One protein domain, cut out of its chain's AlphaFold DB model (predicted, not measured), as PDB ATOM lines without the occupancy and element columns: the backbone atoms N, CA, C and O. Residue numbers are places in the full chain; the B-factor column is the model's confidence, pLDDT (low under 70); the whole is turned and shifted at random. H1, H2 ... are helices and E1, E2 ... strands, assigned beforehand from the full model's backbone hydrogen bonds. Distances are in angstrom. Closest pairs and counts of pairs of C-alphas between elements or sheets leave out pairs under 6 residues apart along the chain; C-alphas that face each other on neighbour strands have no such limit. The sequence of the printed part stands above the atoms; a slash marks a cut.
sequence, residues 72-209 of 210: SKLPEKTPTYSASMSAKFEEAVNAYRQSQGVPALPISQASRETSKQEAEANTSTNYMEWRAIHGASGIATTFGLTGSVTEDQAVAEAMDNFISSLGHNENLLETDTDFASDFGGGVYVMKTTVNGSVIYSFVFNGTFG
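AT A GLANCE: This is residues 72 to 209 of the 210 residues of an uncharacterized protein of Bacilli bacterium (UniProt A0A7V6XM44). A long, twisted hairpin of two strands, E3 and E4, runs through this domain, widened to a four-stranded sheet by the short strands E1 and E2 at its edges. H1 and H3 pack partly against each other over one face of the sheet and H2 covers part of the other, making three layers, while H4 follows H3 round a corner, off the sheet, and H5 and the hairpin's turn lie toward opposite ends of the longest axis. The printed part has 138 residues with five named helices and four named strands, in the order E1 H1 H2 E2 H3 H4 H5 E3 E4; the class is mixed, helices and strands. The sheet's order is E1, E3, E4, E2, all antiparallel. The whole is compact, with a radius of gyration of the C-alphas of 14.6 A, and elongated, spanning 46 by 29 by 23 A.

HOW THE PARTS SIT: Start at the hairpin of E3, residues 184 to 194, and E4, residues 197 to 207, where N 188 and O 203 are 2.8 A apart, within hydrogen-bond range. Beside E3 is edge strand E1, residues 80 to 82, with N 82 and O 187 at 2.8 A. Beside E4 is edge strand E2, residues 144 to 146; C-alphas 202 and 144 face each other at 5.3 A, with no N and O within hydrogen-bond range. H1, residues 83 to 99, is on the sheet at a height of 10.0 A; its closest C-alphas to E3 are Ser 86 and Val 187, 4.9 A. On the same face, H3, residues 151 to 164, touches H1 at a steep tilt of 41 degrees, the same way, with C-alphas of Phe 89 and Val 155 closest at 5.7 A. H2, residues 109 to 120, is on the opposite face, along E3 at 11 degrees on the local plane; Ser 115 and Gly 186 have the closest C-alphas, 5.4 A. H4, residues 166 to 173, touches H3 only at the corner, closest C-alphas Ile 163 and Asn 169, 4.9 A. H4 and H1 only just touch, with 3 pairs of C-alphas within 8 A, closest Arg 97 and Leu 173, 6.1 A. H5, residues 177 to 180, touches no helix and is not on the sheet. In H1, H2, H3 and H4 every O i to N i+4 pair is within hydrogen-bond range; H5 is too short for one.

IN THESE COORDINATES: Find C-alpha 80 of E1 at (49.322, 3.358, -21.280). H1 measures 24.1 A, H3 20.0 A and H2 16.7 A. E3 runs 31.8 A, and E4 32.2 A to C-alpha 207 at (57.515, -0.145, -5.203).

THE WHOLE: The C-alphas of Thr 177 and Gly 196 are the two farthest apart, 47.8 A. The printed part has no cut; H2 to E2, residues 121 to 143, is the long link. Mean pLDDT of the printed part is 78.6, and 31 residues are under 70, among them residues 131 to 144, 177 to 184 and 205 to 209.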
ATOM      1  N   SER A  72      39.286   9.297 -22.682       84.06
ATOM      2  CA  SER A  72      38.582   8.951 -23.925       84.06
ATOM      3  C   SER A  72      39.523   8.834 -25.130       84.06
ATOM      4  O   SER A  72      39.227   8.071 -26.057       84.06
ATOM      5  N   LYS A  73      40.675   9.514 -25.087       86.31
ATOM      6  CA  LYS A  73      41.703   9.510 -26.140       86.31
ATOM      7  C   LYS A  73      42.669   8.336 -26.059       86.31
ATOM      8  O   LYS A  73      43.478   8.173 -26.970       86.31
ATOM      9  N   LEU A  74      42.585   7.524 -25.007       86.62
ATOM     10  CA  LEU A  74      43.447   6.360 -24.868       86.62
ATOM     11  C   LEU A  74      43.246   5.383 -26.039       86.62
ATOM     12  O   LEU A  74      42.104   5.163 -26.470       86.62
ATOM     13  N   PRO A  75      44.335   4.782 -26.545       87.00
ATOM     14  CA  PRO A  75      44.245   3.705 -27.514       87.00
ATOM     15  C   PRO A  75      43.541   2.483 -26.907       87.00
ATOM     16  O   PRO A  75      43.770   2.093 -25.763       87.00
ATOM     17  N   GLU A  76      42.655   1.875 -27.692       88.50
ATOM     18  CA  GLU A  76      41.877   0.712 -27.269       88.50
ATOM     19  C   GLU A  76      42.804  -0.492 -27.022       88.50
ATOM     20  O   GLU A  76      43.670  -0.800 -27.844       88.50
ATOM     21  N   LYS A  77      42.612  -1.181 -25.892       88.06
ATOM     22  CA  LYS A  77      43.381  -2.354 -25.440       88.06
ATOM     23  C   LYS A  77      44.898  -2.156 -25.438       88.06
ATOM     24  O   LYS A  77      45.643  -3.110 -25.638       88.06
ATOM     25  N   THR A  78      45.347  -0.925 -25.230       84.75
ATOM     26  CA  THR A  78      46.766  -0.590 -25.161       84.75
ATOM     27  C   THR A  78      47.078  -0.062 -23.760       84.75
ATOM     28  O   THR A  78      46.597   1.017 -23.398       84.75
ATOM     29  N   PRO A  79      47.844  -0.818 -22.956       82.56
ATOM     30  CA  PRO A  79      48.434  -0.343 -21.709       82.56
ATOM     31  C   PRO A  79      49.146   0.991 -21.922       82.56
ATOM     32  O   PRO A  79      50.005   1.104 -22.791       82.56
ATOM     33  N   THR A  80      48.759   2.010 -21.163       81.88
ATOM     34  CA  THR A  80      49.322   3.358 -21.280       81.88
ATOM     35  C   THR A  80      49.741   3.829 -19.893       81.88
ATOM     36  O   THR A  80      48.944   3.762 -18.957       81.88
ATOM     37  N   TYR A  81      50.994   4.262 -19.740       80.44
ATOM     38  CA  TYR A  81      51.429   4.973 -18.537       80.44
ATOM     39  C   TYR A  81      50.597   6.243 -18.364       80.44
ATOM     40  O   TYR A  81      50.242   6.868 -19.355       80.44
ATOM     41  N   SER A  82      50.245   6.583 -17.125       81.94
ATOM     42  CA  SER A  82      49.626   7.864 -16.803       81.94
ATOM     43  C   SER A  82      50.463   8.609 -15.765       81.94
ATOM     44  O   SER A  82      50.381   8.357 -14.558       81.94
ATOM     45  N   ALA A  83      51.260   9.569 -16.226       77.88
ATOM     46  CA  ALA A  83      52.023  10.493 -15.396       77.88
ATOM     47  C   ALA A  83      51.096  11.346 -14.517       77.88
ATOM     48  O   ALA A  83      51.384  11.547 -13.336       77.88
ATOM     49  N   SER A  84      49.956  11.790 -15.068       83.44
ATOM     50  CA  SER A  84      48.936  12.553 -14.332       83.44
ATOM     51  C   SER A  84      48.371  11.741 -13.168       83.44
ATOM     52  O   SER A  84      48.372  12.199 -12.023       83.44
ATOM     53  N   MET A  85      47.963  10.495 -13.420       84.44
ATOM     54  CA  MET A  85      47.475   9.620 -12.356       84.44
ATOM     55  C   MET A  85      48.558   9.252 -11.352       84.44
ATOM     56  O   MET A  85      48.266   9.193 -10.164       84.44
ATOM     57  N   SER A  86      49.792   9.023 -11.803       81.75
ATOM     58  CA  SER A  86      50.916   8.729 -10.909       81.75
ATOM     59  C   SER A  86      51.156   9.880  -9.932       81.75
ATOM     60  O   SER A  86      51.311   9.648  -8.737       81.75
ATOM     61  N   ALA A  87      51.092  11.127 -10.413       82.12
ATOM     62  CA  ALA A  87      51.186  12.314  -9.567       82.12
ATOM     63  C   ALA A  87      49.996  12.451  -8.601       82.12
ATOM     64  O   ALA A  87      50.195  12.718  -7.420       82.12
ATOM     65  N   LYS A  88      48.761  12.220  -9.067       87.44
ATOM     66  CA  LYS A  88      47.567  12.245  -8.199       87.44
ATOM     67  C   LYS A  88      47.613  11.159  -7.123       87.44
ATOM     68  O   LYS A  88      47.234  11.405  -5.981       87.44
ATOM     69  N   PHE A  89      48.075   9.964  -7.478       86.56
ATOM     70  CA  PHE A  89      48.240   8.862  -6.539       86.56
ATOM     71  C   PHE A  89      49.298   9.191  -5.483       86.56
ATOM     72  O   PHE A  89      49.036   9.037  -4.295       86.56
ATOM     73  N   GLU A  90      50.450   9.727  -5.894       85.44
ATOM     74  CA  GLU A  90      51.487  10.217  -4.982       85.44
ATOM     75  C   GLU A  90      50.969  11.284  -4.017       85.44
ATOM     76  O   GLU A  90      51.244  11.228  -2.817       85.44
ATOM     77  N   GLU A  91      50.227  12.263  -4.533       88.81
ATOM     78  CA  GLU A  91      49.625  13.316  -3.723       88.81
ATOM     79  C   GLU A  91      48.668  12.719  -2.688       88.81
ATOM     80  O   GLU A  91      48.757  13.051  -1.506       88.81
ATOM     81  N   ALA A  92      47.806  11.786  -3.099       91.44
ATOM     82  CA  ALA A  92      46.842  11.143  -2.215       91.44
ATOM     83  C   ALA A  92      47.519  10.281  -1.134       91.44
ATOM     84  O   ALA A  92      47.151  10.352   0.042       91.44
ATOM     85  N   VAL A  93      48.553   9.525  -1.503       88.38
ATOM     86  CA  VAL A  93      49.397   8.764  -0.573       88.38
ATOM     87  C   VAL A  93      50.059   9.690   0.442       88.38
ATOM     88  O   VAL A  93      49.994   9.441   1.647       88.38
ATOM     89  N   ASN A  94      50.666  10.783  -0.015       89.00
ATOM     90  CA  ASN A  94      51.360  11.723   0.861       89.00
ATOM     91  C   ASN A  94      50.405  12.498   1.767       89.00
ATOM     92  O   ASN A  94      50.717  12.700   2.941       89.00
ATOM     93  N   ALA A  95      49.226  12.868   1.270       93.75
ATOM     94  CA  ALA A  95      48.166  13.446   2.084       93.75
ATOM     95  C   ALA A  95      47.718  12.469   3.181       93.75
ATOM     96  O   ALA A  95      47.581  12.863   4.342       93.75
ATOM     97  N   TYR A  96      47.559  11.182   2.848       93.50
ATOM     98  CA  TYR A  96      47.245  10.150   3.834       93.50
ATOM     99  C   TYR A  96      48.364  10.003   4.876       93.50
ATOM    100  O   TYR A  96      48.083  10.100   6.070       93.50
ATOM    101  N   ARG A  97      49.631   9.881   4.462       91.94
ATOM    102  CA  ARG A  97      50.791   9.805   5.376       91.94
ATOM    103  C   ARG A  97      50.837  10.981   6.345       91.94
ATOM    104  O   ARG A  97      50.905  10.783   7.558       91.94
ATOM    105  N   GLN A  98      50.706  12.197   5.825       93.62
ATOM    106  CA  GLN A  98      50.671  13.412   6.637       93.62
ATOM    107  C   GLN A  98      49.490  13.413   7.614       93.62
ATOM    108  O   GLN A  98      49.662  13.796   8.771       93.62
ATOM    109  N   SER A  99      48.312  12.937   7.190       96.50
ATOM    110  CA  SER A  99      47.141  12.799   8.071       96.50
ATOM    111  C   SER A  99      47.374  11.825   9.233       96.50
ATOM    112  O   SER A  99      46.779  11.994  10.294       96.50
ATOM    113  N   GLN A 100      48.268  10.846   9.052       96.19
ATOM    114  CA  GLN A 100      48.692   9.893  10.081       96.19
ATOM    115  C   GLN A 100      49.926  10.371  10.875       96.19
ATOM    116  O   GLN A 100      50.425   9.650  11.733       96.19
ATOM    117  N   GLY A 101      50.425  11.586  10.621       94.69
ATOM    118  CA  GLY A 101      51.594  12.147  11.306       94.69
ATOM    119  C   GLY A 101      52.941  11.607  10.814       94.69
ATOM    120  O   GLY A 101      53.956  11.809  11.481       94.69
ATOM    121  N   VAL A 102      52.964  10.944   9.657       90.75
ATOM    122  CA  VAL A 102      54.167  10.385   9.031       90.75
ATOM    123  C   VAL A 102      54.688  11.341   7.941       90.75
ATOM    124  O   VAL A 102      53.880  11.950   7.232       90.75
ATOM    125  N   PRO A 103      56.019  11.510   7.767       87.12
ATOM    126  CA  PRO A 103      56.568  12.362   6.715       87.12
ATOM    127  C   PRO A 103      56.124  11.952   5.309       87.12
ATOM    128  O   PRO A 103      55.993  10.763   4.995       87.12
ATOM    129  N   ALA A 104      55.949  12.956   4.447       84.69
ATOM    130  CA  ALA A 104      55.760  12.730   3.022       84.69
ATOM    131  C   ALA A 104      56.985  12.034   2.420       84.69
ATOM    132  O   ALA A 104      58.121  12.266   2.837       84.69
ATOM    133  N   LEU A 105      56.720  11.212   1.420       75.94
ATOM    134  CA  LEU A 105      57.683  10.398   0.720       75.94
ATOM    135  C   LEU A 105      57.460  10.573  -0.787       75.94
ATOM    136  O   LEU A 105      56.574   9.940  -1.364       75.94
ATOM    137  N   PRO A 106      58.182  11.516  -1.414       72.31
ATOM    138  CA  PRO A 106      58.053  11.772  -2.839       72.31
ATOM    139  C   PRO A 106      58.527  10.576  -3.665       72.31
ATOM    140  O   PRO A 106      59.552   9.968  -3.350       72.31
ATOM    141  N   ILE A 107      57.830  10.282  -4.757       71.06
ATOM    142  CA  ILE A 107      58.207   9.221  -5.691       71.06
ATOM    143  C   ILE A 107      59.468   9.654  -6.435       71.06
ATOM    144  O   ILE A 107      59.483  10.671  -7.142       71.06
ATOM    145  N   SER A 108      60.530   8.859  -6.303       69.00
ATOM    146  CA  SER A 108      61.806   9.129  -6.963       69.00
ATOM    147  C   SER A 108      61.681   9.058  -8.490       69.00
ATOM    148  O   SER A 108      60.893   8.289  -9.046       69.00
ATOM    149  N   GLN A 109      62.506   9.836  -9.196       70.25
ATOM    150  CA  GLN A 109      62.580   9.775 -10.660       70.25
ATOM    151  C   GLN A 109      62.930   8.361 -11.157       70.25
ATOM    152  O   GLN A 109      62.400   7.923 -12.173       70.25
ATOM    153  N   ALA A 110      63.771   7.632 -10.416       69.50
ATOM    154  CA  ALA A 110      64.124   6.252 -10.733       69.50
ATOM    155  C   ALA A 110      62.900   5.322 -10.687       69.50
ATOM    156  O   ALA A 110      62.691   4.555 -11.619       69.50
ATOM    157  N   SER A 111      62.047   5.447  -9.661       69.62
ATOM    158  CA  SER A 111      60.822   4.644  -9.547       69.62
ATOM    159  C   SER A 111      59.831   4.931 -10.686       69.62
ATOM    160  O   SER A 111      59.213   4.002 -11.211       69.62
ATOM    161  N   ARG A 112      59.729   6.190 -11.144       72.25
ATOM    162  CA  ARG A 112      58.916   6.547 -12.325       72.25
ATOM    163  C   ARG A 112      59.423   5.866 -13.592       72.25
ATOM    164  O   ARG A 112      58.623   5.292 -14.327       72.25
ATOM    165  N   GLU A 113      60.732   5.901 -13.822       74.56
ATOM    166  CA  GLU A 113      61.347   5.291 -15.005       74.56
ATOM    167  C   GLU A 113      61.215   3.763 -14.985       74.56
ATOM    168  O   GLU A 113      60.776   3.173 -15.969       74.56
ATOM    169  N   THR A 114      61.498   3.122 -13.845       73.00
ATOM    170  CA  THR A 114      61.295   1.675 -13.670       73.00
ATOM    171  C   THR A 114      59.845   1.296 -13.920       73.00
ATOM    172  O   THR A 114      59.581   0.375 -14.690       73.00
ATOM    173  N   SER A 115      58.904   2.038 -13.331       70.75
ATOM    174  CA  SER A 115      57.483   1.791 -13.544       70.75
ATOM    175  C   SER A 115      57.162   1.850 -15.038       70.75
ATOM    176  O   SER A 115      56.560   0.911 -15.564       70.75
ATOM    177  N   LYS A 116      57.554   2.939 -15.719       73.50
ATOM    178  CA  LYS A 116      57.276   3.153 -17.145       73.50
ATOM    179  C   LYS A 116      57.815   1.995 -17.983       73.50
ATOM    180  O   LYS A 116      57.074   1.425 -18.782       73.50
ATOM    181  N   GLN A 117      59.063   1.600 -17.743       75.31
ATOM    182  CA  GLN A 117      59.710   0.487 -18.431       75.31
ATOM    183  C   GLN A 117      58.973  -0.847 -18.214       75.31
ATOM    184  O   GLN A 117      58.733  -1.586 -19.171       75.31
ATOM    185  N   GLU A 118      58.594  -1.171 -16.975       71.81
ATOM    186  CA  GLU A 118      57.868  -2.411 -16.656       71.81
ATOM    187  C   GLU A 118      56.500  -2.474 -17.339       71.81
ATOM    188  O   GLU A 118      56.036  -3.543 -17.745       71.81
ATOM    189  N   ALA A 119      55.851  -1.331 -17.511       65.50
ATOM    190  CA  ALA A 119      54.581  -1.283 -18.207       65.50
ATOM    191  C   ALA A 119      54.694  -1.301 -19.723       65.50
ATOM    192  O   ALA A 119      53.857  -1.935 -20.361       65.50
ATOM    193  N   GLU A 120      55.717  -0.678 -20.305       70.69
ATOM    194  CA  GLU A 120      56.024  -0.841 -21.730       70.69
ATOM    195  C   GLU A 120      56.314  -2.315 -22.069       70.69
ATOM    196  O   GLU A 120      56.001  -2.779 -23.167       70.69
ATOM    197  N   ALA A 121      56.833  -3.092 -21.110       73.19
ATOM    198  CA  ALA A 121      56.987  -4.541 -21.248       73.19
ATOM    199  C   ALA A 121      55.650  -5.309 -21.184       73.19
ATOM    200  O   ALA A 121      55.560  -6.449 -21.659       73.19
ATOM    201  N   ASN A 122      54.595  -4.710 -20.629       70.88
ATOM    202  CA  ASN A 122      53.285  -5.331 -20.536       70.88
ATOM    203  C   ASN A 122      52.479  -5.146 -21.820       70.88
ATOM    204  O   ASN A 122      51.831  -4.131 -22.054       70.88
ATOM    205  N   THR A 123      52.474  -6.192 -22.634       75.38
ATOM    206  CA  THR A 123      51.812  -6.206 -23.944       75.38
ATOM    207  C   THR A 123      50.438  -6.882 -23.925       75.38
ATOM    208  O   THR A 123      49.818  -7.051 -24.979       75.38
ATOM    209  N   SER A 124      49.934  -7.289 -22.751       81.12
ATOM    210  CA  SER A 124      48.639  -7.970 -22.664       81.12
ATOM    211  C   SER A 124      47.495  -7.016 -23.001       81.12
ATOM    212  O   SER A 124      47.258  -6.021 -22.323       81.12
ATOM    213  N   THR A 125      46.735  -7.371 -24.034       82.25
ATOM    214  CA  THR A 125      45.535  -6.639 -24.472       82.25
ATOM    215  C   THR A 125      44.259  -7.133 -23.777       82.25
ATOM    216  O   THR A 125      43.165  -6.604 -24.003       82.25
ATOM    217  N   ASN A 126      44.368  -8.171 -22.940       85.88
ATOM    218  CA  ASN A 126      43.259  -8.728 -22.178       85.88
ATOM    219  C   ASN A 126      43.177  -8.055 -20.805       85.88
ATOM    220  O   ASN A 126      43.923  -8.401 -19.895       85.88
ATOM    221  N   TYR A 127      42.220  -7.141 -20.632       78.25
ATOM    222  CA  TYR A 127      42.050  -6.376 -19.390       78.25
ATOM    223  C   TYR A 127      41.844  -7.230 -18.133       78.25
ATOM    224  O   TYR A 127      42.182  -6.782 -17.042       78.25
ATOM    225  N   MET A 128      41.327  -8.457 -18.266       78.56
ATOM    226  CA  MET A 128      41.146  -9.360 -17.126       78.56
ATOM    227  C   MET A 128      42.447 -10.037 -16.699       78.56
ATOM    228  O   MET A 128      42.600 -10.374 -15.525       78.56
ATOM    229  N   GLU A 129      43.370 -10.235 -17.636       76.94
ATOM    230  CA  GLU A 129      44.694 -10.834 -17.422       76.94
ATOM    231  C   GLU A 129      45.785  -9.768 -17.285       76.94
ATOM    232  O   GLU A 129      46.932 -10.088 -16.990       76.94
ATOM    233  N   TRP A 130      45.429  -8.497 -17.480       75.25
ATOM    234  CA  TRP A 130      46.342  -7.381 -17.328       75.25
ATOM    235  C   TRP A 130      46.696  -7.224 -15.845       75.25
ATOM    236  O   TRP A 130      45.854  -6.919 -14.993       75.25
ATOM    237  N   ARG A 131      47.944  -7.552 -15.527       69.12
ATOM    238  CA  ARG A 131      48.570  -7.461 -14.205       69.12
ATOM    239  C   ARG A 131      49.898  -6.744 -14.376       69.12
ATOM    240  O   ARG A 131      50.472  -6.856 -15.458       69.12
ATOM    241  N   ALA A 132      50.395  -6.043 -13.361       61.50
ATOM    242  CA  ALA A 132      51.763  -5.546 -13.424       61.50
ATOM    243  C   ALA A 132      52.719  -6.725 -13.627       61.50
ATOM    244  O   ALA A 132      52.526  -7.801 -13.056       61.50
ATOM    245  N   ILE A 133      53.726  -6.533 -14.472       58.81
ATOM    246  CA  ILE A 133      54.807  -7.499 -14.605       58.81
ATOM    247  C   ILE A 133      55.831  -7.121 -13.545       58.81
ATOM    248  O   ILE A 133      56.455  -6.075 -13.648       58.81
ATOM    249  N   HIS A 134      55.973  -7.962 -12.524       59.38
ATOM    250  CA  HIS A 134      56.971  -7.760 -11.480       59.38
ATOM    251  C   HIS A 134      58.349  -8.143 -12.028       59.38
ATOM    252  O   HIS A 134      58.610  -9.323 -12.294       59.38
ATOM    253  N   GLY A 135      59.223  -7.159 -12.233       53.56
ATOM    254  CA  GLY A 135      60.642  -7.416 -12.436       53.56
ATOM    255  C   GLY A 135      61.329  -7.821 -11.129       53.56
ATOM    256  O   GLY A 135      60.772  -7.710 -10.039       53.56
ATOM    257  N   ALA A 136      62.603  -8.206 -11.212       51.28
ATOM    258  CA  ALA A 136      63.479  -8.341 -10.044       51.28
ATOM    259  C   ALA A 136      63.834  -6.978  -9.401       51.28
ATOM    260  O   ALA A 136      64.865  -6.873  -8.746       51.28
ATOM    261  N   SER A 137      63.033  -5.928  -9.632       50.81
ATOM    262  CA  SER A 137      63.289  -4.541  -9.208       50.81
ATOM    263  C   SER A 137      62.117  -3.877  -8.460       50.81
ATOM    264  O   SER A 137      62.305  -2.780  -7.948       50.81
ATOM    265  N   GLY A 138      60.970  -4.550  -8.274       52.31
ATOM    266  CA  GLY A 138      59.901  -4.021  -7.423       52.31
ATOM    267  C   GLY A 138      58.862  -5.052  -6.977       52.31
ATOM    268  O   GLY A 138      58.387  -5.873  -7.762       52.31
ATOM    269  N   ILE A 139      58.463  -4.972  -5.707       49.75
ATOM    270  CA  ILE A 139      57.151  -5.456  -5.256       49.75
ATOM    271  C   ILE A 139      56.115  -4.542  -5.916       49.75
ATOM    272  O   ILE A 139      56.343  -3.344  -5.957       49.75
ATOM    273  N   ALA A 140      55.009  -5.067  -6.450       57.31
ATOM    274  CA  ALA A 140      53.877  -4.236  -6.863       57.31
ATOM    275  C   ALA A 140      52.564  -4.890  -6.430       57.31
ATOM    276  O   ALA A 140      52.328  -6.069  -6.694       57.31
ATOM    277  N   THR A 141      51.679  -4.129  -5.793       57.03
ATOM    278  CA  THR A 141      50.295  -4.567  -5.584       57.03
ATOM    279  C   THR A 141      49.481  -4.181  -6.807       57.03
ATOM    280  O   THR A 141      49.095  -3.029  -6.941       57.03
ATOM    281  N   THR A 142      49.155  -5.136  -7.680       60.50
ATOM    282  CA  THR A 142      48.183  -4.881  -8.751       60.50
ATOM    283  C   THR A 142      46.765  -5.169  -8.285       60.50
ATOM    284  O   THR A 142      46.414  -6.320  -8.021       60.50
ATOM    285  N   PHE A 143      45.907  -4.157  -8.313       62.72
ATOM    286  CA  PHE A 143      44.467  -4.363  -8.415       62.72
ATOM    287  C   PHE A 143      43.927  -3.559  -9.591       62.72
ATOM    288  O   PHE A 143      44.321  -2.419  -9.810       62.72
ATOM    289  N   GLY A 144      43.048  -4.195 -10.364       65.19
ATOM    290  CA  GLY A 144      42.327  -3.550 -11.449       65.19
ATOM    291  C   GLY A 144      41.057  -2.914 -10.911       65.19
ATOM    292  O   GLY A 144      40.189  -3.624 -10.405       65.19
ATOM    293  N   LEU A 145      40.928  -1.598 -11.042       70.81
ATOM    294  CA  LEU A 145      39.640  -0.925 -10.885       70.81
ATOM    295  C   LEU A 145      38.944  -0.893 -12.239       70.81
ATOM    296  O   LEU A 145      39.528  -0.421 -13.209       70.81
ATOM    297  N   THR A 146      37.710  -1.390 -12.312       73.25
ATOM    298  CA  THR A 146      36.892  -1.332 -13.529       73.25
ATOM    299  C   THR A 146      35.662  -0.476 -13.291       73.25
ATOM    300  O   THR A 146      34.903  -0.748 -12.364       73.25
ATOM    301  N   GLY A 147      35.423   0.506 -14.160       72.75
ATOM    302  CA  GLY A 147      34.226   1.358 -14.097       72.75
ATOM    303  C   GLY A 147      34.464   2.751 -13.514       72.75
ATOM    304  O   GLY A 147      33.574   3.592 -13.599       72.75
ATOM    305  N   SER A 148      35.669   3.022 -13.009       83.94
ATOM    306  CA  SER A 148      36.134   4.387 -12.779       83.94
ATOM    307  C   SER A 148      36.293   5.111 -14.120       83.94
ATOM    308  O   SER A 148      36.949   4.602 -15.028       83.94
ATOM    309  N   VAL A 149      35.669   6.282 -14.265       83.31
ATOM    310  CA  VAL A 149      35.649   7.047 -15.535       83.31
ATOM    311  C   VAL A 149      36.458   8.343 -15.480       83.31
ATOM    312  O   VAL A 149      36.536   9.062 -16.473       83.31
ATOM    313  N   THR A 150      37.074   8.637 -14.332       86.75
ATOM    314  CA  THR A 150      37.985   9.771 -14.135       86.75
ATOM    315  C   THR A 150      39.202   9.341 -13.324       86.75
ATOM    316  O   THR A 150      39.132   8.373 -12.564       86.75
ATOM    317  N   GLU A 151      40.303  10.080 -13.460       87.69
ATOM    318  CA  GLU A 151      41.515   9.854 -12.665       87.69
ATOM    319  C   GLU A 151      41.255  10.014 -11.159       87.69
ATOM    320  O   GLU A 151      41.693   9.177 -10.379       87.69
ATOM    321  N   ASP A 152      40.500  11.041 -10.753       88.75
ATOM    322  CA  ASP A 152      40.216  11.320  -9.336       88.75
ATOM    323  C   ASP A 152      39.413  10.198  -8.678       88.75
ATOM    324  O   ASP A 152      39.725   9.776  -7.565       88.75
ATOM    325  N   GLN A 153      38.402   9.681  -9.382       90.56
ATOM    326  CA  GLN A 153      37.618   8.548  -8.900       90.56
ATOM    327  C   GLN A 153      38.498   7.305  -8.729       90.56
ATOM    328  O   GLN A 153      38.464   6.671  -7.676       90.56
ATOM    329  N   ALA A 154      39.320   6.991  -9.736       89.38
ATOM    330  CA  ALA A 154      40.205   5.834  -9.693       89.38
ATOM    331  C   ALA A 154      41.232   5.937  -8.555       89.38
ATOM    332  O   ALA A 154      41.493   4.950  -7.873       89.38
ATOM    333  N   VAL A 155      41.799   7.125  -8.318       89.06
ATOM    334  CA  VAL A 155      42.751   7.354  -7.220       89.06
ATOM    335  C   VAL A 155      42.073   7.225  -5.856       89.06
ATOM    336  O   VAL A 155      42.635   6.588  -4.970       89.06
ATOM    337  N   ALA A 156      40.865   7.764  -5.680       91.38
ATOM    338  CA  ALA A 156      40.121   7.624  -4.427       91.38
ATOM    339  C   ALA A 156      39.795   6.152  -4.114       91.38
ATOM    340  O   ALA A 156      40.113   5.667  -3.030       91.38
ATOM    341  N   GLU A 157      39.253   5.417  -5.090       91.06
ATOM    342  CA  GLU A 157      38.970   3.980  -4.962       91.06
ATOM    343  C   GLU A 157      40.246   3.169  -4.681       91.06
ATOM    344  O   GLU A 157      40.231   2.202  -3.915       91.06
ATOM    345  N   ALA A 158      41.374   3.557  -5.281       87.19
ATOM    346  CA  ALA A 158      42.657   2.927  -5.013       87.19
ATOM    347  C   ALA A 158      43.110   3.155  -3.570       87.19
ATOM    348  O   ALA A 158      43.436   2.191  -2.876       87.19
ATOM    349  N   MET A 159      43.087   4.402  -3.100       89.62
ATOM    350  CA  MET A 159      43.463   4.746  -1.729       89.62
ATOM    351  C   MET A 159      42.606   4.018  -0.697       89.62
ATOM    352  O   MET A 159      43.163   3.447   0.237       89.62
ATOM    353  N   ASP A 160      41.289   3.950  -0.892       91.75
ATOM    354  CA  ASP A 160      40.393   3.216   0.008       91.75
ATOM    355  C   ASP A 160      40.791   1.735   0.125       91.75
ATOM    356  O   ASP A 160      40.808   1.177   1.228       91.75
ATOM    357  N   ASN A 161      41.181   1.103  -0.987       87.06
ATOM    358  CA  ASN A 161      41.667  -0.280  -0.999       87.06
ATOM    359  C   ASN A 161      43.015  -0.440  -0.278       87.06
ATOM    360  O   ASN A 161      43.181  -1.386   0.500       87.06
ATOM    361  N   PHE A 162      43.977   0.460  -0.514       85.31
ATOM    362  CA  PHE A 162      45.274   0.422   0.173       85.31
ATOM    363  C   PHE A 162      45.117   0.644   1.682       85.31
ATOM    364  O   PHE A 162      45.692  -0.101   2.470       85.31
ATOM    365  N   ILE A 163      44.298   1.615   2.090       90.19
ATOM    366  CA  ILE A 163      44.050   1.947   3.498       90.19
ATOM    367  C   ILE A 163      43.303   0.810   4.209       90.19
ATOM    368  O   ILE A 163      43.601   0.496   5.360       90.19
ATOM    369  N   SER A 164      42.344   0.164   3.544       91.56
ATOM    370  CA  SER A 164      41.536  -0.896   4.165       91.56
ATOM    371  C   SER A 164      42.281  -2.228   4.323       91.56
ATOM    372  O   SER A 164      41.866  -3.077   5.113       91.56
ATOM    373  N   SER A 165      43.369  -2.439   3.578       86.50
ATOM    374  CA  SER A 165      44.204  -3.639   3.671       86.50
ATOM    375  C   SER A 165      45.319  -3.437   4.694       86.50
ATOM    376  O   SER A 165      46.172  -2.578   4.501       86.50
ATOM    377  N   LEU A 166      45.354  -4.257   5.753       85.81
ATOM    378  CA  LEU A 166      46.307  -4.101   6.863       85.81
ATOM    379  C   LEU A 166      47.767  -4.001   6.387       85.81
ATOM    380  O   LEU A 166      48.418  -3.002   6.661       85.81
ATOM    381  N   GLY A 167      48.252  -4.983   5.619       83.00
ATOM    382  CA  GLY A 167      49.652  -4.991   5.171       83.00
ATOM    383  C   GLY A 167      49.984  -3.873   4.176       83.00
ATOM    384  O   GLY A 167      51.090  -3.348   4.170       83.00
ATOM    385  N   HIS A 168      49.019  -3.455   3.354       82.12
ATOM    386  CA  HIS A 168      49.215  -2.309   2.466       82.12
ATOM    387  C   HIS A 168      49.258  -0.991   3.245       82.12
ATOM    388  O   HIS A 168      50.081  -0.132   2.942       82.12
ATOM    389  N   ASN A 169      48.396  -0.836   4.250       88.12
ATOM    390  CA  ASN A 169      48.359   0.338   5.111       88.12
ATOM    391  C   ASN A 169      49.650   0.456   5.932       88.12
ATOM    392  O   ASN A 169      50.242   1.529   5.967       88.12
ATOM    393  N   GLU A 170      50.137  -0.652   6.499       86.75
ATOM    394  CA  GLU A 170      51.438  -0.710   7.181       86.75
ATOM    395  C   GLU A 170      52.565  -0.218   6.260       86.75
ATOM    396  O   GLU A 170      53.291   0.706   6.627       86.75
ATOM    397  N   ASN A 171      52.633  -0.715   5.021       81.81
ATOM    398  CA  ASN A 171      53.617  -0.253   4.036       81.81
ATOM    399  C   ASN A 171      53.465   1.237   3.681       81.81
ATOM    400  O   ASN A 171      54.461   1.940   3.519       81.81
ATOM    401  N   LEU A 172      52.231   1.744   3.560       84.50
ATOM    402  CA  LEU A 172      51.981   3.168   3.312       84.50
ATOM    403  C   LEU A 172      52.452   4.061   4.460       84.50
ATOM    404  O   LEU A 172      52.694   5.241   4.215       84.50
ATOM    405  N   LEU A 173      52.563   3.540   5.682       87.62
ATOM    406  CA  LEU A 173      52.940   4.290   6.884       87.62
ATOM    407  C   LEU A 173      54.366   4.010   7.363       87.62
ATOM    408  O   LEU A 173      54.777   4.580   8.373       87.62
ATOM    409  N   GLU A 174      55.132   3.199   6.633       84.25
ATOM    410  CA  GLU A 174      56.512   2.896   6.992       84.25
ATOM    411  C   GLU A 174      57.381   4.168   7.008       84.25
ATOM    412  O   GLU A 174      57.225   5.098   6.198       84.25
ATOM    413  N   THR A 175      58.272   4.212   7.995       83.38
ATOM    414  CA  THR A 175      59.123   5.349   8.357       83.38
ATOM    415  C   THR A 175      60.610   5.028   8.318       83.38
ATOM    416  O   THR A 175      61.411   5.964   8.362       83.38
ATOM    417  N   ASP A 176      60.986   3.749   8.229       78.62
ATOM    418  CA  ASP A 176      62.362   3.337   7.979       78.62
ATOM    419  C   ASP A 176      62.855   4.000   6.689       78.62
ATOM    420  O   ASP A 176      62.248   3.855   5.630       78.62
ATOM    421  N   THR A 177      63.940   4.766   6.783       68.38
ATOM    422  CA  THR A 177      64.507   5.496   5.648       68.38
ATOM    423  C   THR A 177      65.038   4.573   4.559       68.38
ATOM    424  O   THR A 177      65.037   4.981   3.399       68.38
ATOM    425  N   ASP A 178      65.443   3.352   4.917       66.88
ATOM    426  CA  ASP A 178      65.942   2.346   3.978       66.88
ATOM    427  C   ASP A 178      64.777   1.637   3.265       66.88
ATOM    428  O   ASP A 178      64.865   1.317   2.083       66.88
ATOM    429  N   PHE A 179      63.634   1.472   3.941       64.12
ATOM    430  CA  PHE A 179      62.392   1.021   3.299       64.12
ATOM    431  C   PHE A 179      61.768   2.127   2.440       64.12
ATOM    432  O   PHE A 179      61.253   1.895   1.346       64.12
ATOM    433  N   ALA A 180      61.822   3.359   2.941       59.22
ATOM    434  CA  ALA A 180      61.254   4.537   2.317       59.22
ATOM    435  C   ALA A 180      62.033   4.972   1.067       59.22
ATOM    436  O   ALA A 180      61.439   5.560   0.165       59.22
ATOM    437  N   SER A 181      63.335   4.673   0.970       58.28
ATOM    438  CA  SER A 181      64.129   4.990  -0.225       58.28
ATOM    439  C   SER A 181      63.669   4.253  -1.483       58.28
ATOM    440  O   SER A 181      63.874   4.771  -2.583       58.28
ATOM    441  N   ASP A 182      62.999   3.111  -1.322       62.25
ATOM    442  CA  ASP A 182      62.426   2.324  -2.420       62.25
ATOM    443  C   ASP A 182      60.925   2.581  -2.615       62.25
ATOM    444  O   ASP A 182      60.310   2.034  -3.535       62.25
ATOM    445  N   PHE A 183      60.326   3.437  -1.781       61.66
ATOM    446  CA  PHE A 183      58.918   3.780  -1.879       61.66
ATOM    447  C   PHE A 183      58.647   4.616  -3.121       61.66
ATOM    448  O   PHE A 183      59.195   5.703  -3.326       61.66
ATOM    449  N   GLY A 184      57.748   4.121  -3.950       66.75
ATOM    450  CA  GLY A 184      57.365   4.819  -5.155       66.75
ATOM    451  C   GLY A 184      56.154   4.195  -5.804       66.75
ATOM    452  O   GLY A 184      55.527   3.297  -5.246       66.75
ATOM    453  N   GLY A 185      55.813   4.677  -6.990       71.75
ATOM    454  CA  GLY A 185      54.733   4.090  -7.746       71.75
ATOM    455  C   GLY A 185      54.432   4.757  -9.077       71.75
ATOM    456  O   GLY A 185      54.718   5.931  -9.304       71.75
ATOM    457  N   GLY A 186      53.836   3.977  -9.967       76.75
ATOM    458  CA  GLY A 186      53.382   4.413 -11.277       76.75
ATOM    459  C   GLY A 186      51.997   3.856 -11.551       76.75
ATOM    460  O   GLY A 186      51.678   2.741 -11.149       76.75
ATOM    461  N   VAL A 187      51.162   4.634 -12.227       81.31
ATOM    462  CA  VAL A 187      49.798   4.239 -12.568       81.31
ATOM    463  C   VAL A 187      49.680   4.055 -14.068       81.31
ATOM    464  O   VAL A 187      50.106   4.900 -14.853       81.31
ATOM    465  N   TYR A 188      49.060   2.950 -14.456       80.88
ATOM    466  CA  TYR A 188      48.753   2.615 -15.837       80.88
ATOM    467  C   TYR A 188      47.264   2.585 -16.035       80.88
ATOM    468  O   TYR A 188      46.521   2.164 -15.151       80.88
ATOM    469  N   VAL A 189      46.845   2.949 -17.233       86.06
ATOM    470  CA  VAL A 189      45.459   2.874 -17.656       86.06
ATOM    471  C   VAL A 189      45.354   2.131 -18.980       86.06
ATOM    472  O   VAL A 189      46.155   2.312 -19.894       86.06
ATOM    473  N   MET A 190      44.337   1.284 -19.090       86.50
ATOM    474  CA  MET A 190      43.939   0.682 -20.353       86.50
ATOM    475  C   MET A 190      42.450   0.899 -20.569       86.50
ATOM    476  O   MET A 190      41.619   0.526 -19.742       86.50
ATOM    477  N   LYS A 191      42.118   1.463 -21.727       89.31
ATOM    478  CA  LYS A 191      40.747   1.594 -22.212       89.31
ATOM    479  C   LYS A 191      40.358   0.350 -23.003       89.31
ATOM    480  O   LYS A 191      41.106  -0.081 -23.875       89.31
ATOM    481  N   THR A 192      39.186  -0.220 -22.753       88.94
ATOM    482  CA  THR A 192      38.590  -1.231 -23.640       88.94
ATOM    483  C   THR A 192      37.067  -1.128 -23.639       88.94
ATOM    484  O   THR A 192      36.467  -0.570 -22.731       88.94
ATOM    485  N   THR A 193      36.425  -1.706 -24.645       89.75
ATOM    486  CA  THR A 193      34.975  -1.762 -24.793       89.75
ATOM    487  C   THR A 193      34.500  -3.184 -24.536       89.75
ATOM    488  O   THR A 193      34.924  -4.125 -25.211       89.75
ATOM    489  N   VAL A 194      33.600  -3.350 -23.572       85.38
ATOM    490  CA  VAL A 194      32.975  -4.632 -23.225       85.38
ATOM    491  C   VAL A 194      31.469  -4.470 -23.349       85.38
ATOM    492  O   VAL A 194      30.877  -3.604 -22.711       85.38
ATOM    493  N   ASN A 195      30.839  -5.279 -24.203       89.25
ATOM    494  CA  ASN A 195      29.394  -5.226 -24.462       89.25
ATOM    495  C   ASN A 195      28.877  -3.810 -24.801       89.25
ATOM    496  O   ASN A 195      27.796  -3.414 -24.374       89.25
ATOM    497  N   GLY A 196      29.666  -3.026 -25.545       85.94
ATOM    498  CA  GLY A 196      29.323  -1.652 -25.932       85.94
ATOM    499  C   GLY A 196      29.556  -0.588 -24.852       85.94
ATOM    500  O   GLY A 196      29.326   0.587 -25.120       85.94
ATOM    501  N   SER A 197      30.035  -0.969 -23.665       87.31
ATOM    502  CA  SER A 197      30.413  -0.040 -22.595       87.31
ATOM    503  C   SER A 197      31.925   0.149 -22.557       87.31
ATOM    504  O   SER A 197      32.668  -0.832 -22.585       87.31
ATOM    505  N   VAL A 198      32.378   1.402 -22.482       88.12
ATOM    506  CA  VAL A 198      33.793   1.719 -22.263       88.12
ATOM    507  C   VAL A 198      34.132   1.432 -20.807       88.12
ATOM    508  O   VAL A 198      33.444   1.896 -19.899       88.12
ATOM    509  N   ILE A 199      35.199   0.674 -20.600       87.44
ATOM    510  CA  ILE A 199      35.787   0.408 -19.299       87.44
ATOM    511  C   ILE A 199      37.241   0.869 -19.308       87.44
ATOM    512  O   ILE A 199      37.969   0.688 -20.288       87.44
ATOM    513  N   TYR A 200      37.651   1.450 -18.191       87.38
ATOM    514  CA  TYR A 200      39.044   1.725 -17.887       87.38
ATOM    515  C   TYR A 200      39.481   0.727 -16.831       87.38
ATOM    516  O   TYR A 200      38.769   0.532 -15.847       87.38
ATOM    517  N   SER A 201      40.598   0.059 -17.091       84.50
ATOM    518  CA  SER A 201      41.333  -0.701 -16.091       84.50
ATOM    519  C   SER A 201      42.513   0.145 -15.654       84.50
ATOM    520  O   SER A 201      43.166   0.748 -16.508       84.50
ATOM    521  N   PHE A 202      42.779   0.188 -14.355       81.38
ATOM    522  CA  PHE A 202      43.918   0.899 -13.792       81.38
ATOM    523  C   PHE A 202      44.829  -0.078 -13.069       81.38
ATOM    524  O   PHE A 202      44.336  -0.934 -12.340       81.38
ATOM    525  N   VAL A 203      46.136   0.047 -13.263       74.75
ATOM    526  CA  VAL A 203      47.141  -0.746 -12.554       74.75
ATOM    527  C   VAL A 203      48.025   0.217 -11.787       74.75
ATOM    528  O   VAL A 203      48.732   1.024 -12.383       74.75
ATOM    529  N   PHE A 204      47.955   0.136 -10.464       74.38
ATOM    530  CA  PHE A 204      48.826   0.868  -9.561       74.38
ATOM    531  C   PHE A 204      50.035  -0.012  -9.279       74.38
ATOM    532  O   PHE A 204      49.897  -1.113  -8.758       74.38
ATOM    533  N   ASN A 205      51.217   0.456  -9.639       68.81
ATOM    534  CA  ASN A 205      52.466  -0.138  -9.202       68.81
ATOM    535  C   ASN A 205      52.923   0.677  -8.011       68.81
ATOM    536  O   ASN A 205      53.016   1.892  -8.126       68.81
ATOM    537  N   GLY A 206      53.168   0.029  -6.880       65.38
ATOM    538  CA  GLY A 206      53.812   0.660  -5.739       65.38
ATOM    539  C   GLY A 206      55.078  -0.114  -5.452       65.38
ATOM    540  O   GLY A 206      54.942  -1.290  -5.148       65.38
ATOM    541  N   THR A 207      56.255   0.494  -5.592       64.44
ATOM    542  CA  THR A 207      57.515  -0.145  -5.203       64.44
ATOM    543  C   THR A 207      57.620  -0.063  -3.687       64.44
ATOM    544  O   THR A 207      57.575   1.022  -3.114       64.44
ATOM    545  N   PHE A 208      57.676  -1.218  -3.034       58.12
ATOM    546  CA  PHE A 208      57.904  -1.354  -1.597       58.12
ATOM    547  C   PHE A 208      59.182  -2.174  -1.430       58.12
ATOM    548  O   PHE A 208      59.401  -3.079  -2.239       58.12
ATOM    549  N   GLY A 209      60.020  -1.812  -0.456       53.22
ATOM    550  CA  GLY A 209      61.389  -2.320  -0.297       53.22
ATOM    551  C   GLY A 209      61.548  -3.844  -0.397       53.22
ATOM    552  O   GLY A 209      60.597  -4.606  -0.218       53.22
TER     553      GLY A 209